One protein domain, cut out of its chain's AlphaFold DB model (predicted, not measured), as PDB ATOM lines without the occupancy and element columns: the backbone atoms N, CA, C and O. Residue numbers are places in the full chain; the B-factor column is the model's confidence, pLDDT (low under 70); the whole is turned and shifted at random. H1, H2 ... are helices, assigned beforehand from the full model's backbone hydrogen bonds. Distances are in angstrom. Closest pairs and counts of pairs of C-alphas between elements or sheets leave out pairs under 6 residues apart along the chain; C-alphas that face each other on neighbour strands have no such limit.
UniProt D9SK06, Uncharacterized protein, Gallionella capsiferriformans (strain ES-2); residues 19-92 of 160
ATOM      1  N   ALA A  19     173.944 128.816 162.459       76.75
ATOM      2  CA  ALA A  19     173.946 127.859 161.355       76.75
ATOM      3  C   ALA A  19     172.747 126.895 161.416       76.75
ATOM      4  O   ALA A  19     172.090 126.655 160.401       76.75
ATOM      5  N   GLN A  20     172.417 126.386 162.607       81.06
ATOM      6  CA  GLN A  20     171.268 125.497 162.812       81.06
ATOM      7  C   GLN A  20     169.939 126.224 162.590       81.06
ATOM      8  O   GLN A  20     169.039 125.678 161.953       81.06
ATOM      9  N   ILE A  21     169.833 127.474 163.053       80.25
ATOM     10  CA  ILE A  21     168.673 128.338 162.793       80.25
ATOM     11  C   ILE A  21     168.488 128.523 161.286       80.25
ATOM     12  O   ILE A  21     167.376 128.390 160.780       80.25
ATOM     13  N   GLY A  22     169.575 128.798 160.565       79.62
ATOM     14  CA  GLY A  22     169.548 128.961 159.118       79.62
ATOM     15  C   GLY A  22     169.082 127.705 158.375       79.62
ATOM     16  O   GLY A  22     168.228 127.805 157.497       79.62
ATOM     17  N   LYS A  23     169.577 126.521 158.762       83.00
ATOM     18  CA  LYS A  23     169.156 125.242 158.164       83.00
ATOM     19  C   LYS A  23     167.672 124.953 158.405       83.00
ATOM     20  O   LYS A  23     166.948 124.647 157.468       83.00
ATOM     21  N   LYS A  24     167.206 125.128 159.642       83.62
ATOM     22  CA  LYS A  24     165.800 124.913 160.010       83.62
ATOM     23  C   LYS A  24     164.857 125.854 159.255       83.62
ATOM     24  O   LYS A  24     163.802 125.442 158.794       83.62
ATOM     25  N   LYS A  25     165.270 127.108 159.069       83.31
ATOM     26  CA  LYS A  25     164.533 128.090 158.263       83.31
ATOM     27  C   LYS A  25     164.498 127.738 156.778       83.31
ATOM     28  O   LYS A  25     163.479 127.955 156.132       83.31
ATOM     29  N   LEU A  26     165.581 127.192 156.231       86.19
ATOM     30  CA  LEU A  26     165.577 126.670 154.865       86.19
ATOM     31  C   LEU A  26     164.559 125.531 154.714       86.19
ATOM     32  O   LEU A  26     163.732 125.588 153.811       86.19
ATOM     33  N   GLU A  27     164.567 124.563 155.632       86.38
ATOM     34  CA  GLU A  27     163.619 123.438 155.628       86.38
ATOM     35  C   GLU A  27     162.158 123.914 155.743       86.38
ATOM     36  O   GLU A  27     161.302 123.475 154.978       86.38
ATOM     37  N   GLU A  28     161.871 124.858 156.646       85.69
ATOM     38  CA  GLU A  28     160.544 125.480 156.784       85.69
ATOM     39  C   GLU A  28     160.094 126.172 155.489       85.69
ATOM     40  O   GLU A  28     158.942 126.034 155.073       85.69
ATOM     41  N   PHE A  29     161.002 126.903 154.837       86.56
ATOM     42  CA  PHE A  29     160.701 127.598 153.592       86.56
ATOM     43  C   PHE A  29     160.416 126.634 152.438       86.56
ATOM     44  O   PHE A  29     159.454 126.831 151.697       86.56
ATOM     45  N   GLU A  30     161.233 125.594 152.279       86.81
ATOM     46  CA  GLU A  30     161.049 124.594 151.227       86.81
ATOM     47  C   GLU A  30     159.756 123.796 151.430       86.81
ATOM     48  O   GLU A  30     159.020 123.573 150.466       86.81
ATOM     49  N   ALA A  31     159.426 123.446 152.677       87.12
ATOM     50  CA  ALA A  31     158.165 122.790 153.015       87.12
ATOM     51  C   ALA A  31     156.953 123.675 152.688       87.12
ATOM     52  O   ALA A  31     156.011 123.214 152.043       87.12
ATOM     53  N   TRP A  32     156.995 124.957 153.067       87.56
ATOM     54  CA  TRP A  32     155.951 125.923 152.719       87.56
ATOM     55  C   TRP A  32     155.803 126.077 151.202       87.56
ATOM     56  O   TRP A  32     154.689 126.064 150.675       87.56
ATOM     57  N   ALA A  33     156.919 126.179 150.477       85.75
ATOM     58  CA  ALA A  33     156.894 126.314 149.027       85.75
ATOM     59  C   ALA A  33     156.251 125.092 148.349       85.75
ATOM     60  O   ALA A  33     155.416 125.247 147.457       85.75
ATOM     61  N   ALA A  34     156.594 123.886 148.807       86.38
ATOM     62  CA  ALA A  34     155.995 122.648 148.323       86.38
ATOM     63  C   ALA A  34     154.496 122.552 148.655       86.38
ATOM     64  O   ALA A  34     153.714 122.120 147.808       86.38
ATOM     65  N   GLU A  35     154.073 122.991 149.845       86.00
ATOM     66  CA  GLU A  35     152.661 123.006 150.245       86.00
ATOM     67  C   GLU A  35     151.825 123.921 149.341       86.00
ATOM     68  O   GLU A  35     150.759 123.523 148.872       86.00
ATOM     69  N   VAL A  36     152.321 125.124 149.037       82.12
ATOM     70  CA  VAL A  36     151.640 126.067 148.135       82.12
ATOM     71  C   VAL A  36     151.542 125.516 146.710       82.12
ATOM     72  O   VAL A  36     150.494 125.665 146.074       82.12
ATOM     73  N   GLU A  37     152.602 124.868 146.212       83.56
ATOM     74  CA  GLU A  37     152.599 124.227 144.890       83.56
ATOM     75  C   GLU A  37     151.620 123.052 144.834       83.56
ATOM     76  O   GLU A  37     150.829 122.968 143.896       83.56
ATOM     77  N   HIS A  38     151.608 122.194 145.854       82.06
ATOM     78  CA  HIS A  38     150.676 121.072 145.944       82.06
ATOM     79  C   HIS A  38     149.217 121.534 146.079       82.06
ATOM     80  O   HIS A  38     148.317 120.957 145.475       82.06
ATOM     81  N   ALA A  39     148.964 122.585 146.860       81.56
ATOM     82  CA  ALA A  39     147.627 123.136 147.051       81.56
ATOM     83  C   ALA A  39     147.098 123.899 145.822       81.56
ATOM     84  O   ALA A  39     145.926 124.271 145.808       81.56
ATOM     85  N   GLY A  40     147.943 124.185 144.823       76.38
ATOM     86  CA  GLY A  40     147.554 124.970 143.649       76.38
ATOM     87  C   GLY A  40     147.120 126.401 143.993       76.38
ATOM     88  O   GLY A  40     146.350 127.007 143.259       76.38
ATOM     89  N   THR A  41     147.582 126.952 145.122       76.81
ATOM     90  CA  THR A  41     147.212 128.306 145.589       76.81
ATOM     91  C   THR A  41     148.212 129.375 145.144       76.81
ATOM     92  O   THR A  41     148.171 130.519 145.604       76.81
ATOM     93  N   LYS A  42     149.117 129.032 144.223       75.81
ATOM     94  CA  LYS A  42     150.176 129.912 143.716       75.81
ATOM     95  C   LYS A  42     149.624 131.247 143.208       75.81
ATOM     96  O   LYS A  42     150.184 132.301 143.500       75.81
ATOM     97  N   GLU A  43     148.516 131.220 142.480       73.88
ATOM     98  CA  GLU A  43     147.861 132.385 141.881       73.88
ATOM     99  C   GLU A  43     147.300 133.327 142.953       73.88
ATOM    100  O   GLU A  43     147.388 134.547 142.811       73.88
ATOM    101  N   GLN A  44     146.805 132.776 144.066       76.12
ATOM    102  CA  GLN A  44     146.348 133.550 145.221       76.12
ATOM    103  C   GLN A  44     147.513 134.311 145.863       76.12
ATOM    104  O   GLN A  44     147.390 135.496 146.177       76.12
ATOM    105  N   TRP A  45     148.668 133.659 146.007       75.25
ATOM    106  CA  TRP A  45     149.881 134.303 146.508       75.25
ATOM    107  C   TRP A  45     150.443 135.328 145.520       75.25
ATOM    108  O   TRP A  45     150.857 136.411 145.933       75.25
ATOM    109  N   LYS A  46     150.388 135.042 144.215       71.94
ATOM    110  CA  LYS A  46     150.772 135.982 143.152       71.94
ATOM    111  C   LYS A  46     149.924 137.253 143.179       71.94
ATOM    112  O   LYS A  46     150.477 138.342 143.065       71.94
ATOM    113  N   GLY A  47     148.613 137.121 143.386       69.38
ATOM    114  CA  GLY A  47     147.705 138.252 143.574       69.38
ATOM    115  C   GLY A  47     147.996 139.033 144.857       69.38
ATOM    116  O   GLY A  47     148.085 140.257 144.819       69.38
ATOM    117  N   LYS A  48     148.227 138.334 145.977       71.75
ATOM    118  CA  LYS A  48     148.528 138.954 147.280       71.75
ATOM    119  C   LYS A  48     149.793 139.817 147.253       71.75
ATOM    120  O   LYS A  48     149.840 140.852 147.909       71.75
ATOM    121  N   PHE A  49     150.803 139.406 146.491       69.81
ATOM    122  CA  PHE A  49     152.076 140.119 146.411       69.81
ATOM    123  C   PHE A  49     152.267 140.940 145.126       69.81
ATOM    124  O   PHE A  49     153.360 141.464 144.908       69.81
ATOM    125  N   ALA A  50     151.242 141.083 144.280       63.00
ATOM    126  CA  ALA A  50     151.352 141.746 142.980       63.00
ATOM    127  C   ALA A  50     152.058 143.117 143.075       63.00
ATOM    128  O   ALA A  50     151.690 143.973 143.880       63.00
ATOM    129  N   GLY A  51     153.121 143.298 142.284       60.38
ATOM    130  CA  GLY A  51     153.896 144.544 142.198       60.38
ATOM    131  C   GLY A  51     154.783 144.886 143.402       60.38
ATOM    132  O   GLY A  51     155.491 145.886 143.354       60.38
ATOM    133  N   THR A  52     154.777 144.093 144.480       62.97
ATOM    134  CA  THR A  52     155.541 144.407 145.705       62.97
ATOM    135  C   THR A  52     156.250 143.202 146.315       62.97
ATOM    136  O   THR A  52     156.602 143.230 147.498       62.97
ATOM    137  N   VAL A  53     156.446 142.138 145.533       66.81
ATOM    138  CA  VAL A  53     157.136 140.929 145.989       66.81
ATOM    139  C   VAL A  53     158.537 141.311 146.438       66.81
ATOM    140  O   VAL A  53     159.376 141.711 145.637       66.81
ATOM    141  N   SER A  54     158.780 141.178 147.737       68.44
ATOM    142  CA  SER A  54     160.115 141.191 148.305       68.44
ATOM    143  C   SER A  54     160.331 139.881 149.051       68.44
ATOM    144  O   SER A  54     159.395 139.287 149.597       68.44
ATOM    145  N   ARG A  55     161.586 139.441 149.106       70.88
ATOM    146  CA  ARG A  55     162.002 138.258 149.875       70.88
ATOM    147  C   ARG A  55     161.542 138.330 151.334       70.88
ATOM    148  O   ARG A  55     161.162 137.319 151.915       70.88
ATOM    149  N   GLU A  56     161.509 139.539 151.895       71.31
ATOM    150  CA  GLU A  56     161.008 139.808 153.244       71.31
ATOM    151  C   GLU A  56     159.506 139.551 153.373       71.31
ATOM    152  O   GLU A  56     159.083 138.892 154.320       71.31
ATOM    153  N   LYS A  57     158.691 140.021 152.422       74.06
ATOM    154  CA  LYS A  57     157.238 139.804 152.462       74.06
ATOM    155  C   LYS A  57     156.873 138.331 152.344       74.06
ATOM    156  O   LYS A  57     156.000 137.870 153.071       74.06
ATOM    157  N   ILE A  58     157.571 137.582 151.489       76.06
ATOM    158  CA  ILE A  58     157.382 136.129 151.376       76.06
ATOM    159  C   ILE A  58     157.647 135.454 152.727       76.06
ATOM    160  O   ILE A  58     156.861 134.628 153.178       76.06
ATOM    161  N   ALA A  59     158.718 135.833 153.413       73.56
ATOM    162  CA  ALA A  59     159.069 135.215 154.680       73.56
ATOM    163  C   ALA A  59     158.160 135.625 155.851       73.56
ATOM    164  O   ALA A  59     157.789 134.785 156.670       73.56
ATOM    165  N   ILE A  60     157.784 136.902 155.927       73.88
ATOM    166  CA  ILE A  60     156.940 137.430 157.004       73.88
ATOM    167  C   ILE A  60     155.488 136.989 156.811       73.88
ATOM    168  O   ILE A  60     154.875 136.472 157.738       73.88
ATOM    169  N   GLU A  61     154.927 137.170 155.616       73.88
ATOM    170  CA  GLU A  61     153.504 136.917 155.363       73.88
ATOM    171  C   GLU A  61     153.209 135.512 154.832       73.88
ATOM    172  O   GLU A  61     152.066 135.065 154.931       73.88
ATOM    173  N   GLY A  62     154.194 134.848 154.221       72.06
ATOM    174  CA  GLY A  62     154.088 133.464 153.761       72.06
ATOM    175  C   GLY A  62     154.314 132.471 154.890       72.06
ATOM    176  O   GLY A  62     153.448 131.649 155.171       72.06
ATOM    177  N   ILE A  63     155.463 132.596 155.556       75.88
ATOM    178  CA  ILE A  63     155.936 131.631 156.560       75.88
ATOM    179  C   ILE A  63     155.640 132.097 157.997       75.88
ATOM    180  O   ILE A  63     155.633 131.290 158.920       75.88
ATOM    181  N   GLY A  64     155.398 133.394 158.221       73.00
ATOM    182  CA  GLY A  64     155.157 133.932 159.566       73.00
ATOM    183  C   GLY A  64     156.431 134.289 160.338       73.00
ATOM    184  O   GLY A  64     156.405 134.396 161.569       73.00
ATOM    185  N   TRP A  65     157.569 134.469 159.661       79.06
ATOM    186  CA  TRP A  65     158.815 134.829 160.340       79.06
ATOM    187  C   TRP A  65     158.763 136.261 160.880       79.06
ATOM    188  O   TRP A  65     158.561 137.216 160.141       79.06
ATOM    189  N   LYS A  66     159.005 136.421 162.187       66.88
ATOM    190  CA  LYS A  66     158.963 137.732 162.862       66.88
ATOM    191  C   LYS A  66     160.207 138.600 162.630       66.88
ATOM    192  O   LYS A  66     160.125 139.818 162.750       66.88
ATOM    193  N   ASN A  67     161.350 137.994 162.289       63.44
ATOM    194  CA  ASN A  67     162.640 138.688 162.207       63.44
ATOM    195  C   ASN A  67     163.186 138.740 160.776       63.44
ATOM    196  O   ASN A  67     163.275 137.714 160.102       63.44
ATOM    197  N   LYS A  68     163.640 139.936 160.375       57.56
ATOM    198  CA  LYS A  68     164.214 140.264 159.054       57.56
ATOM    199  C   LYS A  68     165.603 139.659 158.795       57.56
ATOM    200  O   LYS A  68     166.106 139.675 157.682       57.56
ATOM    201  N   THR A  69     166.250 139.146 159.833       54.06
ATOM    202  CA  THR A  69     167.695 138.890 159.857       54.06
ATOM    203  C   THR A  69     168.213 137.628 159.135       54.06
ATOM    204  O   THR A  69     169.368 137.651 158.715       54.06
ATOM    205  N   PRO A  70     167.463 136.517 158.951       59.91
ATOM    206  CA  PRO A  70     168.084 135.254 158.532       59.91
ATOM    207  C   PRO A  70     168.490 135.196 157.047       59.91
ATOM    208  O   PRO A  70     169.307 134.358 156.684       59.91
ATOM    209  N   PHE A  71     167.960 136.068 156.181       61.97
ATOM    210  CA  PHE A  71     168.157 135.963 154.723       61.97
ATOM    211  C   PHE A  71     169.515 136.475 154.237       61.97
ATOM    212  O   PHE A  71     169.974 136.076 153.170       61.97
ATOM    213  N   HIS A  72     170.142 137.388 154.982       63.94
ATOM    214  CA  HIS A  72     171.411 138.002 154.580       63.94
ATOM    215  C   HIS A  72     172.632 137.176 154.993       63.94
ATOM    216  O   HIS A  72     173.706 137.362 154.432       63.94
ATOM    217  N   GLN A  73     172.468 136.277 155.966       67.38
ATOM    218  CA  GLN A  73     173.558 135.494 156.554       67.38
ATOM    219  C   GLN A  73     173.552 134.023 156.108       67.38
ATOM    220  O   GLN A  73     174.542 133.327 156.316       67.38
ATOM    221  N   ASN A  74     172.457 133.537 155.511       79.38
ATOM    222  CA  ASN A  74     172.336 132.163 155.028       79.38
ATOM    223  C   ASN A  74     172.140 132.145 153.505       79.38
ATOM    224  O   ASN A  74     171.038 132.370 153.002       79.38
ATOM    225  N   GLU A  75     173.229 131.879 152.785       80.19
ATOM    226  CA  GLU A  75     173.247 131.874 151.321       80.19
ATOM    227  C   GLU A  75     172.280 130.837 150.709       80.19
ATOM    228  O   GLU A  75     171.473 131.232 149.862       80.19
ATOM    229  N   PRO A  76     172.228 129.569 151.181       83.44
ATOM    230  CA  PRO A  76     171.256 128.587 150.685       83.44
ATOM    231  C   PRO A  76     169.793 129.037 150.800       83.44
ATOM    232  O   PRO A  76     169.006 128.887 149.866       83.44
ATOM    233  N   LEU A  77     169.422 129.637 151.934       82.62
ATOM    234  CA  LEU A  77     168.083 130.180 152.149       82.62
ATOM    235  C   LEU A  77     167.785 131.335 151.189       82.62
ATOM    236  O   LEU A  77     166.692 131.420 150.628       82.62
ATOM    237  N   ARG A  78     168.768 132.209 150.960       81.19
ATOM    238  CA  ARG A  78     168.644 133.319 150.013       81.19
ATOM    239  C   ARG A  78     168.393 132.820 148.592       81.19
ATOM    240  O   ARG A  78     167.539 133.371 147.896       81.19
ATOM    241  N   GLU A  79     169.109 131.784 148.168       83.38
ATOM    242  CA  GLU A  79     168.943 131.156 146.857       83.38
ATOM    243  C   GLU A  79     167.591 130.452 146.716       83.38
ATOM    244  O   GLU A  79     166.923 130.602 145.691       83.38
ATOM    245  N   ALA A  80     167.147 129.725 147.745       84.19
ATOM    246  CA  ALA A  80     165.838 129.081 147.750       84.19
ATOM    247  C   ALA A  80     164.710 130.107 147.566       84.19
ATOM    248  O   ALA A  80     163.879 129.949 146.666       84.19
ATOM    249  N   ILE A  81     164.733 131.200 148.335       82.25
ATOM    250  CA  ILE A  81     163.732 132.267 148.220       82.25
ATOM    251  C   ILE A  81     163.797 132.928 146.844       82.25
ATOM    252  O   ILE A  81     162.758 133.111 146.215       82.25
ATOM    253  N   ALA A  82     164.992 133.225 146.331       79.69
ATOM    254  CA  ALA A  82     165.156 133.814 145.003       79.69
ATOM    255  C   ALA A  82     164.616 132.908 143.876       79.69
ATOM    256  O   ALA A  82     164.047 133.403 142.899       79.69
ATOM    257  N   ARG A  83     164.754 131.581 143.997       82.81
ATOM    258  CA  ARG A  83     164.183 130.626 143.031       82.81
ATOM    259  C   ARG A  83     162.659 130.670 143.033       82.81
ATOM    260  O   ARG A  83     162.066 130.739 141.958       82.81
ATOM    261  N   VAL A  84     162.031 130.669 144.208       80.94
ATOM    262  CA  VAL A  84     160.567 130.773 144.346       80.94
ATOM    263  C   VAL A  84     160.068 132.134 143.868       80.94
ATOM    264  O   VAL A  84     159.123 132.199 143.086       80.94
ATOM    265  N   GLU A  85     160.759 133.212 144.245       78.25
ATOM    266  CA  GLU A  85     160.506 134.579 143.784       78.25
ATOM    267  C   GLU A  85     160.449 134.634 142.247       78.25
ATOM    268  O   GLU A  85     159.468 135.087 141.652       78.25
ATOM    269  N   LYS A  86     161.463 134.067 141.586       78.31
ATOM    270  CA  LYS A  86     161.532 133.985 140.125       78.31
ATOM    271  C   LYS A  86     160.444 133.087 139.527       78.31
ATOM    272  O   LYS A  86     159.789 133.480 138.565       78.31
ATOM    273  N   LYS A  87     160.235 131.890 140.086       78.62
ATOM    274  CA  LYS A  87     159.295 130.877 139.564       78.62
ATOM    275  C   LYS A  87     157.834 131.311 139.696       78.62
ATOM    276  O   LYS A  87     156.995 130.949 138.864       78.62
ATOM    277  N   TRP A  88     157.495 132.020 140.767       77.69
ATOM    278  CA  TRP A  88     156.111 132.375 141.072       77.69
ATOM    279  C   TRP A  88     155.749 133.788 140.653       77.69
ATOM    280  O   TRP A  88     154.633 134.012 140.177       77.69
ATOM    281  N   PHE A  89     156.699 134.712 140.753       73.81
ATOM    282  CA  PHE A  89     156.431 136.130 140.577       73.81
ATOM    283  C   PHE A  89     157.195 136.767 139.414       73.81
ATOM    284  O   PHE A  89     157.036 137.955 139.174       73.81
ATOM    285  N   GLY A  90     157.977 135.988 138.661       68.62
ATOM    286  CA  GLY A  90     158.702 136.473 137.482       68.62
ATOM    287  C   GLY A  90     160.063 137.098 137.792       68.62
ATOM    288  O   GLY A  90     160.817 137.386 136.865       68.62
ATOM    289  N   GLY A  91     160.426 137.217 139.074       61.72
ATOM    290  CA  GLY A  91     161.645 137.891 139.516       61.72
ATOM    291  C   GLY A  91     161.563 139.412 139.334       61.72
ATOM    292  O   GLY A  91     160.596 139.919 138.768       61.72
ATOM    293  N   PRO A  92     162.551 140.165 139.835       58.69
ATOM    294  CA  PRO A  92     162.592 141.601 139.613       58.69
ATOM    295  C   PRO A  92     162.744 141.889 138.115       58.69
ATOM    296  O   PRO A  92     163.519 141.218 137.427       58.69
TER     297      PRO A  92
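AT A GLANCE: This is residues 19 to 92 of the 160 residues of an uncharacterized protein of Gallionella capsiferriformans (strain ES-2) (UniProt D9SK06). H1 and H5 are long helices side by side; short H3 crosses them, with H2 and H4 at opposite ends of H5. The printed part has 74 residues with five named helices, H1 to H5 in order, and no named strand. It is all helix and compact: radius of gyration of the C-alphas 11.6 A, spans 33 by 24 by 20 A.

HOW THE PARTS SIT: Start at H1, residues 19 to 38: it touches H5, residues 75 to 89, at a shallow tilt of 19 degrees, the same way, closest at C-alphas 26 and 77, 5.1 A. H3, residues 55 to 63, touches H1's residues 28 to 32 alone, closest at C-alphas 32 and 63, 6.9 A. In H1, H3, H5 and H2, residues 42 to 48, every O i to N i+4 pair is within hydrogen-bond range.

IN THESE COORDINATES: Find C-alpha 19 at (173.946, 127.859, 161.355); H1 runs 28.7 A from there. H4 is residues 70 to 73. H5 runs 20.4 A to C-alpha 89 at (156.431, 136.130, 140.577).

THE WHOLE: The printed part has no cut; 18 residues have pLDDT under 70.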